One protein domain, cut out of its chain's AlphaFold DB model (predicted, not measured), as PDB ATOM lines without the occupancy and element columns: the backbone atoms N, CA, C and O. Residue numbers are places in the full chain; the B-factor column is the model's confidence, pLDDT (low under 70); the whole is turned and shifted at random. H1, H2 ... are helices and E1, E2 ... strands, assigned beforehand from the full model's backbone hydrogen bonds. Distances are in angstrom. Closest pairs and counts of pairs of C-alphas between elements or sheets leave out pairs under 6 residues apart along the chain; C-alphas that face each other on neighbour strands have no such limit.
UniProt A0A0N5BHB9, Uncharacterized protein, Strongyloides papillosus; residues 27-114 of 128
ATOM      1  N   TYR A  27     344.173 224.114 304.491       63.84
ATOM      2  CA  TYR A  27     345.221 223.183 304.100       63.84
ATOM      3  C   TYR A  27     344.617 221.788 303.956       63.84
ATOM      4  O   TYR A  27     343.917 221.294 304.845       63.84
ATOM      5  N   ASP A  28     344.875 221.149 302.817       72.69
ATOM      6  CA  ASP A  28     344.529 219.747 302.616       72.69
ATOM      7  C   ASP A  28     345.603 218.884 303.292       72.69
ATOM      8  O   ASP A  28     346.760 218.859 302.869       72.69
ATOM      9  N   VAL A  29     345.222 218.144 304.333       75.19
ATOM     10  CA  VAL A  29     346.065 217.085 304.897       75.19
ATOM     11  C   VAL A  29     345.819 215.832 304.079       75.19
ATOM     12  O   VAL A  29     344.707 215.299 304.082       75.19
ATOM     13  N   ILE A  30     346.848 215.375 303.371       79.19
ATOM     14  CA  ILE A  30     346.800 214.188 302.518       79.19
ATOM     15  C   ILE A  30     347.588 213.073 303.194       79.19
ATOM     16  O   ILE A  30     348.735 213.260 303.583       79.19
ATOM     17  N   VAL A  31     346.964 211.905 303.307       79.31
ATOM     18  CA  VAL A  31     347.609 210.677 303.765       79.31
ATOM     19  C   VAL A  31     347.498 209.658 302.647       79.31
ATOM     20  O   VAL A  31     346.394 209.316 302.211       79.31
ATOM     21  N   ASP A  32     348.634 209.145 302.209       86.38
ATOM     22  CA  ASP A  32     348.721 208.064 301.248       86.38
ATOM     23  C   ASP A  32     349.495 206.868 301.803       86.38
ATOM     24  O   ASP A  32     350.135 206.907 302.854       86.38
ATOM     25  N   GLY A  33     349.339 205.736 301.130       84.50
ATOM     26  CA  GLY A  33     350.017 204.512 301.514       84.50
ATOM     27  C   GLY A  33     349.662 203.361 300.593       84.50
ATOM     28  O   GLY A  33     348.691 203.416 299.841       84.50
ATOM     29  N   THR A  34     350.461 202.300 300.652       87.75
ATOM     30  CA  THR A  34     350.220 201.059 299.909       87.75
ATOM     31  C   THR A  34     350.292 199.889 300.885       87.75
ATOM     32  O   THR A  34     351.383 199.575 301.366       87.75
ATOM     33  N   PRO A  35     349.167 199.240 301.224       84.94
ATOM     34  CA  PRO A  35     349.178 198.151 302.181       84.94
ATOM     35  C   PRO A  35     349.801 196.900 301.553       84.94
ATOM     36  O   PRO A  35     349.688 196.659 300.347       84.94
ATOM     37  N   ARG A  36     350.437 196.085 302.394       84.69
ATOM     38  CA  ARG A  36     350.968 194.769 302.032       84.69
ATOM     39  C   ARG A  36     350.404 193.716 302.973       84.69
ATOM     40  O   ARG A  36     350.562 193.831 304.188       84.69
ATOM     41  N   PHE A  37     349.758 192.695 302.423       80.69
ATOM     42  CA  PHE A  37     349.153 191.609 303.188       80.69
ATOM     43  C   PHE A  37     349.934 190.306 302.967       80.69
ATOM     44  O   PHE A  37     350.096 189.839 301.845       80.69
ATOM     45  N   ILE A  38     350.435 189.704 304.049       78.00
ATOM     46  CA  ILE A  38     351.248 188.477 304.007       78.00
ATOM     47  C   ILE A  38     350.369 187.266 304.362       78.00
ATOM     48  O   ILE A  38     349.483 187.364 305.210       78.00
ATOM     49  N   GLY A  39     350.619 186.106 303.740       72.75
ATOM     50  CA  GLY A  39     349.944 184.843 304.087       72.75
ATOM     51  C   GLY A  39     348.546 184.670 303.476       72.75
ATOM     52  O   GLY A  39     347.666 184.053 304.089       72.75
ATOM     53  N   MET A  40     348.324 185.240 302.288       72.19
ATOM     54  CA  MET A  40     347.111 185.025 301.497       72.19
ATOM     55  C   MET A  40     347.244 183.757 300.641       72.19
ATOM     56  O   MET A  40     348.222 183.603 299.914       72.19
ATOM     57  N   GLU A  41     346.263 182.858 300.727       74.00
ATOM     58  CA  GLU A  41     346.082 181.740 299.797       74.00
ATOM     59  C   GLU A  41     345.005 182.086 298.752       74.00
ATOM     60  O   GLU A  41     344.259 183.063 298.884       74.00
ATOM     61  N   GLU A  42     344.896 181.273 297.701       71.62
ATOM     62  CA  GLU A  42     343.845 181.421 296.694       71.62
ATOM     63  C   GLU A  42     342.443 181.367 297.336       71.62
ATOM     64  O   GLU A  42     342.106 180.441 298.077       71.62
ATOM     65  N   GLY A  43     341.616 182.377 297.046       70.88
ATOM     66  CA  GLY A  43     340.267 182.520 297.607       70.88
ATOM     67  C   GLY A  43     340.196 183.265 298.944       70.88
ATOM     68  O   GLY A  43     339.093 183.524 299.434       70.88
ATOM     69  N   ASP A  44     341.335 183.655 299.519       79.00
ATOM     70  CA  ASP A  44     341.364 184.534 300.681       79.00
ATOM     71  C   ASP A  44     341.150 185.996 300.288       79.00
ATOM     72  O   ASP A  44     341.529 186.451 299.209       79.00
ATOM     73  N   TYR A  45     340.562 186.764 301.202       81.56
ATOM     74  CA  TYR A  45     340.426 188.207 301.055       81.56
ATOM     75  C   TYR A  45     341.015 188.900 302.272       81.56
ATOM     76  O   TYR A  45     340.585 188.664 303.402       81.56
ATOM     77  N   PHE A  46     341.955 189.799 302.018       81.62
ATOM     78  CA  PHE A  46     342.444 190.758 302.989       81.62
ATOM     79  C   PHE A  46     342.246 192.143 302.384       81.62
ATOM     80  O   PHE A  46     342.673 192.422 301.264       81.62
ATOM     81  N   GLY A  47     341.516 192.988 303.090       84.38
ATOM     82  CA  GLY A  47     341.236 194.342 302.648       84.38
ATOM     83  C   GLY A  47     340.648 195.149 303.783       84.38
ATOM     84  O   GLY A  47     340.782 194.772 304.944       84.38
ATOM     85  N   GLY A  48     339.989 196.257 303.478       87.00
ATOM     86  CA  GLY A  48     339.505 197.121 304.544       87.00
ATOM     87  C   GLY A  48     339.127 198.512 304.094       87.00
ATOM     88  O   GLY A  48     338.953 198.753 302.910       87.00
ATOM     89  N   GLY A  49     339.028 199.433 305.036       87.19
ATOM     90  CA  GLY A  49     338.915 200.862 304.776       87.19
ATOM     91  C   GLY A  49     339.954 201.620 305.583       87.19
ATOM     92  O   GLY A  49     340.446 201.115 306.594       87.19
ATOM     93  N   VAL A  50     340.269 202.824 305.133       85.56
ATOM     94  CA  VAL A  50     341.069 203.768 305.902       85.56
ATOM     95  C   VAL A  50     340.312 205.083 305.971       85.56
ATOM     96  O   VAL A  50     339.833 205.590 304.955       85.56
ATOM     97  N   ASN A  51     340.167 205.599 307.183       84.44
ATOM     98  CA  ASN A  51     339.437 206.825 307.457       84.44
ATOM     99  C   ASN A  51     340.333 207.776 308.243       84.44
ATOM    100  O   ASN A  51     341.230 207.341 308.964       84.44
ATOM    101  N   ILE A  52     340.053 209.068 308.124       82.81
ATOM    102  CA  ILE A  52     340.496 210.051 309.109       82.81
ATOM    103  C   ILE A  52     339.327 210.233 310.076       82.81
ATOM    104  O   ILE A  52     338.196 210.401 309.634       82.81
ATOM    105  N   GLU A  53     339.577 210.181 311.377       82.94
ATOM    106  CA  GLU A  53     338.588 210.496 312.407       82.94
ATOM    107  C   GLU A  53     339.108 211.660 313.242       82.94
ATOM    108  O   GLU A  53     340.233 211.608 313.728       82.94
ATOM    109  N   CYS A  54     338.296 212.703 313.400       79.44
ATOM    110  CA  CYS A  54     338.630 213.889 314.185       79.44
ATOM    111  C   CYS A  54     337.565 214.097 315.262       79.44
ATOM    112  O   CYS A  54     336.372 213.947 314.982       79.44
ATOM    113  N   SER A  55     337.960 214.454 316.486       80.81
ATOM    114  CA  SER A  55     337.004 214.590 317.600       80.81
ATOM    115  C   SER A  55     336.071 215.802 317.492       80.81
ATOM    116  O   SER A  55     335.123 215.921 318.263       80.81
ATOM    117  N   ASP A  56     336.338 216.718 316.566       75.44
ATOM    118  CA  ASP A  56     335.600 217.965 316.366       75.44
ATOM    119  C   ASP A  56     334.550 217.889 315.239       75.44
ATOM    120  O   ASP A  56     333.973 218.904 314.854       75.44
ATOM    121  N   ASN A  57     334.274 216.685 314.724       63.78
ATOM    122  CA  ASN A  57     333.293 216.417 313.666       63.78
ATOM    123  C   ASN A  57     333.547 217.154 312.332       63.78
ATOM    124  O   ASN A  57     332.617 217.293 311.530       63.78
ATOM    125  N   ARG A  58     334.775 217.620 312.054       70.69
ATOM    126  CA  ARG A  58     335.103 218.216 310.747       70.69
ATOM    127  C   ARG A  58     334.954 217.206 309.607       70.69
ATOM    128  O   ARG A  58     335.038 215.994 309.807       70.69
ATOM    129  N   PHE A  59     334.748 217.703 308.383       62.28
ATOM    130  CA  PHE A  59     334.657 216.828 307.215       62.28
ATOM    131  C   PHE A  59     335.987 216.098 306.987       62.28
ATOM    132  O   PHE A  59     337.030 216.691 306.692       62.28
ATOM    133  N   VAL A  60     335.919 214.780 307.084       68.94
ATOM    134  CA  VAL A  60     337.031 213.857 306.901       68.94
ATOM    135  C   VAL A  60     336.778 213.022 305.652       68.94
ATOM    136  O   VAL A  60     335.681 212.508 305.429       68.94
ATOM    137  N   GLY A  61     337.777 212.932 304.776       62.38
ATOM    138  CA  GLY A  61     337.700 212.079 303.598       62.38
ATOM    139  C   GLY A  61     337.777 210.607 303.984       62.38
ATOM    140  O   GLY A  61     338.566 210.216 304.842       62.38
ATOM    141  N   ASN A  62     336.987 209.787 303.294       63.78
ATOM    142  CA  ASN A  62     336.983 208.337 303.455       63.78
ATOM    143  C   ASN A  62     337.715 207.682 302.281       63.78
ATOM    144  O   ASN A  62     337.382 207.925 301.117       63.78
ATOM    145  N   GLY A  63     338.706 206.846 302.586       63.34
ATOM    146  CA  GLY A  63     339.454 206.058 301.614       63.34
ATOM    147  C   GLY A  63     338.793 204.710 301.433       63.34
ATOM    148  O   GLY A  63     338.939 203.809 302.266       63.34
ATOM    149  N   TYR A  64     338.043 204.554 300.345       64.12
ATOM    150  CA  TYR A  64     337.373 203.291 300.082       64.12
ATOM    151  C   TYR A  64     338.363 202.226 299.600       64.12
ATOM    152  O   TYR A  64     338.958 202.329 298.534       64.12
ATOM    153  N   THR A  65     338.387 201.123 300.344       72.38
ATOM    154  CA  THR A  65     338.973 199.821 299.999       72.38
ATOM    155  C   THR A  65     340.502 199.751 300.002       72.38
ATOM    156  O   THR A  65     341.144 199.833 298.957       72.38
ATOM    157  N   LEU A  66     341.077 199.446 301.169       84.75
ATOM    158  CA  LEU A  66     342.429 198.892 301.266       84.75
ATOM    159  C   LEU A  66     342.470 197.561 300.504       84.75
ATOM    160  O   LEU A  66     341.670 196.661 300.781       84.75
ATOM    161  N   LYS A  67     343.382 197.441 299.539       84.19
ATOM    162  CA  LYS A  67     343.637 196.224 298.754       84.19
ATOM    163  C   LYS A  67     345.142 196.015 298.657       84.19
ATOM    164  O   LYS A  67     345.866 197.000 298.545       84.19
ATOM    165  N   ASP A  68     345.588 194.761 298.688       86.19
ATOM    166  CA  ASP A  68     347.017 194.435 298.650       86.19
ATOM    167  C   ASP A  68     347.713 195.097 297.456       86.19
ATOM    168  O   ASP A  68     347.253 194.970 296.322       86.19
ATOM    169  N   GLY A  69     348.799 195.824 297.716       83.88
ATOM    170  CA  GLY A  69     349.588 196.492 296.684       83.88
ATOM    171  C   GLY A  69     348.920 197.698 296.014       83.88
ATOM    172  O   GLY A  69     349.567 198.336 295.187       83.88
ATOM    173  N   ASN A  70     347.682 198.054 296.371       86.62
ATOM    174  CA  ASN A  70     347.001 199.213 295.801       86.62
ATOM    175  C   ASN A  70     347.190 200.450 296.674       86.62
ATOM    176  O   ASN A  70     346.863 200.433 297.861       86.62
ATOM    177  N   GLN A  71     347.628 201.545 296.056       87.12
ATOM    178  CA  GLN A  71     347.724 202.829 296.735       87.12
ATOM    179  C   GLN A  71     346.336 203.315 297.176       87.12
ATOM    180  O   GLN A  71     345.358 203.211 296.430       87.12
ATOM    181  N   TYR A  72     346.262 203.868 298.382       84.19
ATOM    182  CA  TYR A  72     345.130 204.658 298.845       84.19
ATOM    183  C   TYR A  72     345.561 206.104 299.070       84.19
ATOM    184  O   TYR A  72     346.725 206.385 299.350       84.19
ATOM    185  N   THR A  73     344.590 207.008 298.991       83.75
ATOM    186  CA  THR A  73     344.758 208.414 299.347       83.75
ATOM    187  C   THR A  73     343.508 208.873 300.078       83.75
ATOM    188  O   THR A  73     342.393 208.702 299.580       83.75
ATOM    189  N   ILE A  74     343.687 209.449 301.259       82.31
ATOM    190  CA  ILE A  74     342.632 210.109 302.026       82.31
ATOM    191  C   ILE A  74     343.039 211.540 302.300       82.31
ATOM    192  O   ILE A  74     344.221 211.853 302.406       82.31
ATOM    193  N   ARG A  75     342.040 212.415 302.378       77.44
ATOM    194  CA  ARG A  75     342.256 213.839 302.599       77.44
ATOM    195  C   ARG A  75     341.284 214.379 303.625       77.44
ATOM    196  O   ARG A  75     340.109 214.021 303.594       77.44
ATOM    197  N   THR A  76     341.738 215.267 304.489       75.31
ATOM    198  CA  THR A  76     340.859 216.109 305.304       75.31
ATOM    199  C   THR A  76     341.235 217.564 305.086       75.31
ATOM    200  O   THR A  76     342.382 217.869 304.764       75.31
ATOM    201  N   ARG A  77     340.251 218.452 305.224       70.25
ATOM    202  CA  ARG A  77     340.499 219.891 305.237       70.25
ATOM    203  C   ARG A  77     340.763 220.308 306.672       70.25
ATOM    204  O   ARG A  77     339.922 220.076 307.540       70.25
ATOM    205  N   SER A  78     341.916 220.917 306.904       67.19
ATOM    206  CA  SER A  78     342.177 221.666 308.125       67.19
ATOM    207  C   SER A  78     341.898 223.141 307.876       67.19
ATOM    208  O   SER A  78     342.313 223.687 306.852       67.19
ATOM    209  N   ASN A  79     341.199 223.774 308.815       61.97
ATOM    210  CA  ASN A  79     341.105 225.225 308.862       61.97
ATOM    211  C   ASN A  79     342.348 225.737 309.609       61.97
ATOM    212  O   ASN A  79     342.540 225.379 310.771       61.97
ATOM    213  N   GLY A  80     343.164 226.577 308.968       60.75
ATOM    214  CA  GLY A  80     344.397 227.115 309.554       60.75
ATOM    215  C   GLY A  80     345.661 226.320 309.204       60.75
ATOM    216  O   GLY A  80     345.601 225.269 308.573       60.75
ATOM    217  N   ASN A  81     346.817 226.848 309.617       60.12
ATOM    218  CA  ASN A  81     348.147 226.442 309.130       60.12
ATOM    219  C   ASN A  81     348.685 225.117 309.703       60.12
ATOM    220  O   ASN A  81     349.778 224.701 309.323       60.12
ATOM    221  N   ASP A  82     347.945 224.468 310.603       66.25
ATOM    222  CA  ASP A  82     348.411 223.294 311.343       66.25
ATOM    223  C   ASP A  82     347.552 222.047 311.085       66.25
ATOM    224  O   ASP A  82     346.352 222.116 310.785       66.25
ATOM    225  N   ILE A  83     348.184 220.877 311.237       68.56
ATOM    226  CA  ILE A  83     347.481 219.592 311.277       68.56
ATOM    227  C   ILE A  83     346.762 219.499 312.634       68.56
ATOM    228  O   ILE A  83     347.430 219.562 313.668       68.56
ATOM    229  N   PRO A  84     345.430 219.323 312.662       67.94
ATOM    230  CA  PRO A  84     344.673 219.169 313.903       67.94
ATOM    231  C   PRO A  84     345.190 217.986 314.727       67.94
ATOM    232  O   PRO A  84     345.191 216.845 314.258       67.94
ATOM    233  N   GLY A  85     345.617 218.253 315.965       72.56
ATOM    234  CA  GLY A  85     346.133 217.233 316.889       72.56
ATOM    235  C   GLY A  85     345.060 216.252 317.374       72.56
ATOM    236  O   GLY A  85     345.367 215.196 317.917       72.56
ATOM    237  N   GLU A  86     343.798 216.594 317.154       80.94
ATOM    238  CA  GLU A  86     342.608 215.821 317.480       80.94
ATOM    239  C   GLU A  86     342.160 214.846 316.379       80.94
ATOM    240  O   GLU A  86     341.082 214.253 316.483       80.94
ATOM    241  N   CYS A  87     342.965 214.684 315.323       80.31
ATOM    242  CA  CYS A  87     342.699 213.765 314.224       80.31
ATOM    243  C   CYS A  87     343.610 212.533 314.264       80.31
ATOM    244  O   CYS A  87     344.808 212.613 314.527       80.31
ATOM    245  N   GLN A  88     343.042 211.380 313.927       85.06
ATOM    246  CA  GLN A  88     343.731 210.097 313.847       85.06
ATOM    247  C   GLN A  88     343.389 209.371 312.547       85.06
ATOM    248  O   GLN A  88     342.306 209.532 311.983       85.06
ATOM    249  N   ILE A  89     344.316 208.536 312.079       83.94
ATOM    250  CA  ILE A  89     344.072 207.632 310.952       83.94
ATOM    251  C   ILE A  89     343.576 206.302 311.514       83.94
ATOM    252  O   ILE A  89     344.243 205.679 312.340       83.94
ATOM    253  N   VAL A  90     342.422 205.844 311.034       85.06
ATOM    254  CA  VAL A  90     341.779 204.608 311.482       85.06
ATOM    255  C   VAL A  90     341.761 203.584 310.358       85.06
ATOM    256  O   VAL A  90     341.168 203.797 309.298       85.06
ATOM    257  N   PHE A  91     342.388 202.436 310.611       84.56
ATOM    258  CA  PHE A  91     342.419 201.297 309.696       84.56
ATOM    259  C   PHE A  91     341.359 200.266 310.091       84.56
ATOM    260  O   PHE A  91     341.454 199.610 311.126       84.56
ATOM    261  N   ASN A  92     340.370 200.072 309.225       85.12
ATOM    262  CA  ASN A  92     339.338 199.054 309.376       85.12
ATOM    263  C   ASN A  92     339.706 197.825 308.550       85.12
ATOM    264  O   ASN A  92     339.451 197.793 307.349       85.12
ATOM    265  N   ILE A  93     340.302 196.807 309.172       84.25
ATOM    266  CA  ILE A  93     340.788 195.612 308.472       84.25
ATOM    267  C   ILE A  93     339.721 194.513 308.423       84.25
ATOM    268  O   ILE A  93     339.114 194.149 309.428       84.25
ATOM    269  N   LYS A  94     339.529 193.935 307.238       85.31
ATOM    270  CA  LYS A  94     338.628 192.818 306.968       85.31
ATOM    271  C   LYS A  94     339.402 191.636 306.402       85.31
ATOM    272  O   LYS A  94     339.953 191.707 305.306       85.31
ATOM    273  N   VAL A  95     339.332 190.519 307.119       84.94
ATOM    274  CA  VAL A  95     339.912 189.237 306.709       84.94
ATOM    275  C   VAL A  95     338.787 188.247 306.425       84.94
ATOM    276  O   VAL A  95     337.891 188.062 307.248       84.94
ATOM    277  N   LYS A  96     338.817 187.599 305.259       86.00
ATOM    278  CA  LYS A  96     337.990 186.430 304.944       86.00
ATOM    279  C   LYS A  96     338.906 185.272 304.569       86.00
ATOM    280  O   LYS A  96     339.762 185.421 303.701       86.00
ATOM    281  N   LYS A  97     338.677 184.127 305.206       84.12
ATOM    282  CA  LYS A  97     339.327 182.847 304.911       84.12
ATOM    283  C   LYS A  97     338.252 181.830 304.554       84.12
ATOM    284  O   LYS A  97     337.162 181.856 305.132       84.12
ATOM    285  N   SER A  98     338.543 180.926 303.625       85.38
ATOM    286  CA  SER A  98     337.626 179.816 303.352       85.38
ATOM    287  C   SER A  98     337.589 178.846 304.540       85.38
ATOM    288  O   SER A  98     338.622 178.535 305.135       85.38
ATOM    289  N   LEU A  99     336.410 178.303 304.866       85.69
ATOM    290  CA  LEU A  99     336.291 177.276 305.914       85.69
ATOM    291  C   LEU A  99     337.158 176.047 305.606       85.69
ATOM    292  O   LEU A  99     337.711 175.437 306.516       85.69
ATOM    293  N   LYS A 100     337.327 175.714 304.321       84.44
ATOM    294  CA  LYS A 100     338.196 174.620 303.874       84.44
ATOM    295  C   LYS A 100     339.666 174.871 304.233       84.44
ATOM    296  O   LYS A 100     340.312 173.942 304.708       84.44
ATOM    297  N   SER A 101     340.175 176.094 304.047       82.75
ATOM    298  CA  SER A 101     341.546 176.460 304.444       82.75
ATOM    299  C   SER A 101     341.700 176.423 305.969       82.75
ATOM    300  O   SER A 101     342.592 175.750 306.484       82.75
ATOM    301  N   VAL A 102     340.747 177.000 306.711       85.94
ATOM    302  CA  VAL A 102     340.750 176.976 308.189       85.94
ATOM    303  C   VAL A 102     340.717 175.546 308.754       85.94
ATOM    304  O   VAL A 102     341.324 175.259 309.784       85.94
ATOM    305  N   CYS A 103     340.036 174.622 308.076       87.94
ATOM    306  CA  CYS A 103     339.858 173.242 308.527       87.94
ATOM    307  C   CYS A 103     340.791 172.218 307.849       87.94
ATOM    308  O   CYS A 103     340.574 171.018 308.017       87.94
ATOM    309  N   LYS A 104     341.826 172.649 307.110       81.38
ATOM    310  CA  LYS A 104     342.653 171.796 306.225       81.38
ATOM    311  C   LYS A 104     343.231 170.537 306.890       81.38
ATOM    312  O   LYS A 104     343.386 169.520 306.223       81.38
ATOM    313  N   HIS A 105     343.508 170.587 308.194       79.81
ATOM    314  CA  HIS A 105     344.121 169.486 308.954       79.81
ATOM    315  C   HIS A 105     343.218 168.891 310.047       79.81
ATOM    316  O   HIS A 105     343.710 168.257 310.978       79.81
ATOM    317  N   GLN A 106     341.901 169.104 309.979       78.62
ATOM    318  CA  GLN A 106     340.992 168.701 311.055       78.62
ATOM    319  C   GLN A 106     340.378 167.323 310.827       78.62
ATOM    320  O   GLN A 106     339.884 167.000 309.748       78.62
ATOM    321  N   THR A 107     340.327 166.530 311.893       71.12
ATOM    322  CA  THR A 107     339.591 165.267 311.934       71.12
ATOM    323  C   THR A 107     338.143 165.507 312.356       71.12
ATOM    324  O   THR A 107     337.858 166.212 313.329       71.12
ATOM    325  N   LYS A 108     337.202 164.899 311.624       77.06
ATOM    326  CA  LYS A 108     335.776 164.895 311.973       77.06
ATOM    327  C   LYS A 108     335.592 164.297 313.372       77.06
ATOM    328  O   LYS A 108     336.053 163.187 313.630       77.06
ATOM    329  N   LYS A 109     334.879 164.994 314.259       78.38
ATOM    330  CA  LYS A 109     334.464 164.465 315.566       78.38
ATOM    331  C   LYS A 109     332.983 164.131 315.528       78.38
ATOM    332  O   LYS A 109     332.160 165.036 315.544       78.38
ATOM    333  N   SER A 110     332.642 162.841 315.519       85.62
ATOM    334  CA  SER A 110     331.254 162.350 315.517       85.62
ATOM    335  C   SER A 110     330.384 163.041 314.445       85.62
ATOM    336  O   SER A 110     330.452 162.660 313.278       85.62
ATOM    337  N   TYR A 111     329.643 164.095 314.801       88.25
ATOM    338  CA  TYR A 111     328.747 164.855 313.924       88.25
ATOM    339  C   TYR A 111     329.221 166.283 313.574       88.25
ATOM    340  O   TYR A 111     328.499 166.989 312.876       88.25
ATOM    341  N   TYR A 112     330.404 166.735 314.013       84.25
ATOM    342  CA  TYR A 112     330.901 168.096 313.747       84.25
ATOM    343  C   TYR A 112     332.408 168.159 313.439       84.25
ATOM    344  O   TYR A 112     333.181 167.255 313.762       84.25
ATOM    345  N   PHE A 113     332.840 169.259 312.817       85.00
ATOM    346  CA  PHE A 113     334.253 169.625 312.691       85.00
ATOM    347  C   PHE A 113     334.582 170.704 313.724       85.00
ATOM    348  O   PHE A 113     333.849 171.682 313.854       85.00
ATOM    349  N   LYS A 114     335.682 170.537 314.464       86.25
ATOM    350  CA  LYS A 114     336.219 171.575 315.355       86.25
ATOM    351  C   LYS A 114     337.530 172.068 314.775       86.25
ATOM    352  O   LYS A 114     338.516 171.354 314.861       86.25
TER     353      LYS A 114
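What this domain is: This is residues 27 to 114 of the 128 residues of an uncharacterized protein of Strongyloides papillosus (UniProt A0A0N5BHB9). This is a slender, loosely formed sandwich, two small sheets only partly face to face, with the strands of both running nearly along the longest axis and a tail sticking out past one end. The three-stranded sheet E3 E2 E5 makes one layer, the pair E1 E4 makes the other, and beyond the end of E5 come the short helix H1 and a looped end whose residues 107 to 112 stand free. The printed part has 88 residues, with the named elements E1 E2 E3 E4 E5 H1 along it, both sheets antiparallel, and the class is mostly strand. It is extended, with a radius of gyration of the C-alphas of 19.2 A and spans of 66 by 25 by 16 A.

How they stand to each other: Begin at E1, residues 27 to 33, and find its antiparallel neighbour E4, residues 72 to 79, at 160 degrees; N 29 and O 76 are 2.9 A apart, within hydrogen-bond range. Next comes E2, residues 45 to 54, which is near E1, with 6 pairs of C-alphas within 10 A. E2 forms a hairpin with E3, residues 62 to 67, where N 63 and O 50 are 2.9 A apart. On the other side of E2 look for E5, residues 87 to 96, antiparallel at 163 degrees, with N 90 and O 51 2.8 A apart. Between the two sheets, the closest C-alphas of E3 and E4 are those of Gly 63 and Ile 74, 5.2 A apart; those of E2 and E4 are Asn 51 and Ile 74, 7.1 A apart. The facing parts are 9.6 A centre to centre, their best planes 45 degrees apart. The sheet E3 E2 E5 is twisted, its C-alphas up to 4.1 A off the best plane. H1, residues 99 to 102, is not on that sheet, and is too short for any O i to N i+4 pair.

Where its parts are: Find C-alpha 27 at (345.221, 223.183, 304.100); from there E1 runs 19.4 A to Gly 33. E2 covers 28.9 A from Tyr 45 to Cys 54, E3 14.6 A from Asn 62 to Lys 67, and E4 23.2 A from Tyr 72 to Asn 79. E5 starts at C-alpha 87, (342.699, 213.765, 314.224), and runs 29.2 A to Lys 96. H1, 5.0 A long, ends at C-alpha 102, (340.750, 176.976, 308.189).

The domain as a whole: The C-alphas farthest apart are those of Asn 81 and Ser 110, 66.6 A. The printed part has no cut. The link from E1 to E2, 11 residues, is long, and residues 103 to 114 hold no named element. The mean pLDDT of the printed part is 78.5; look for values under 70 at residues 27 and 57, 59 to 64 and 78 to 84.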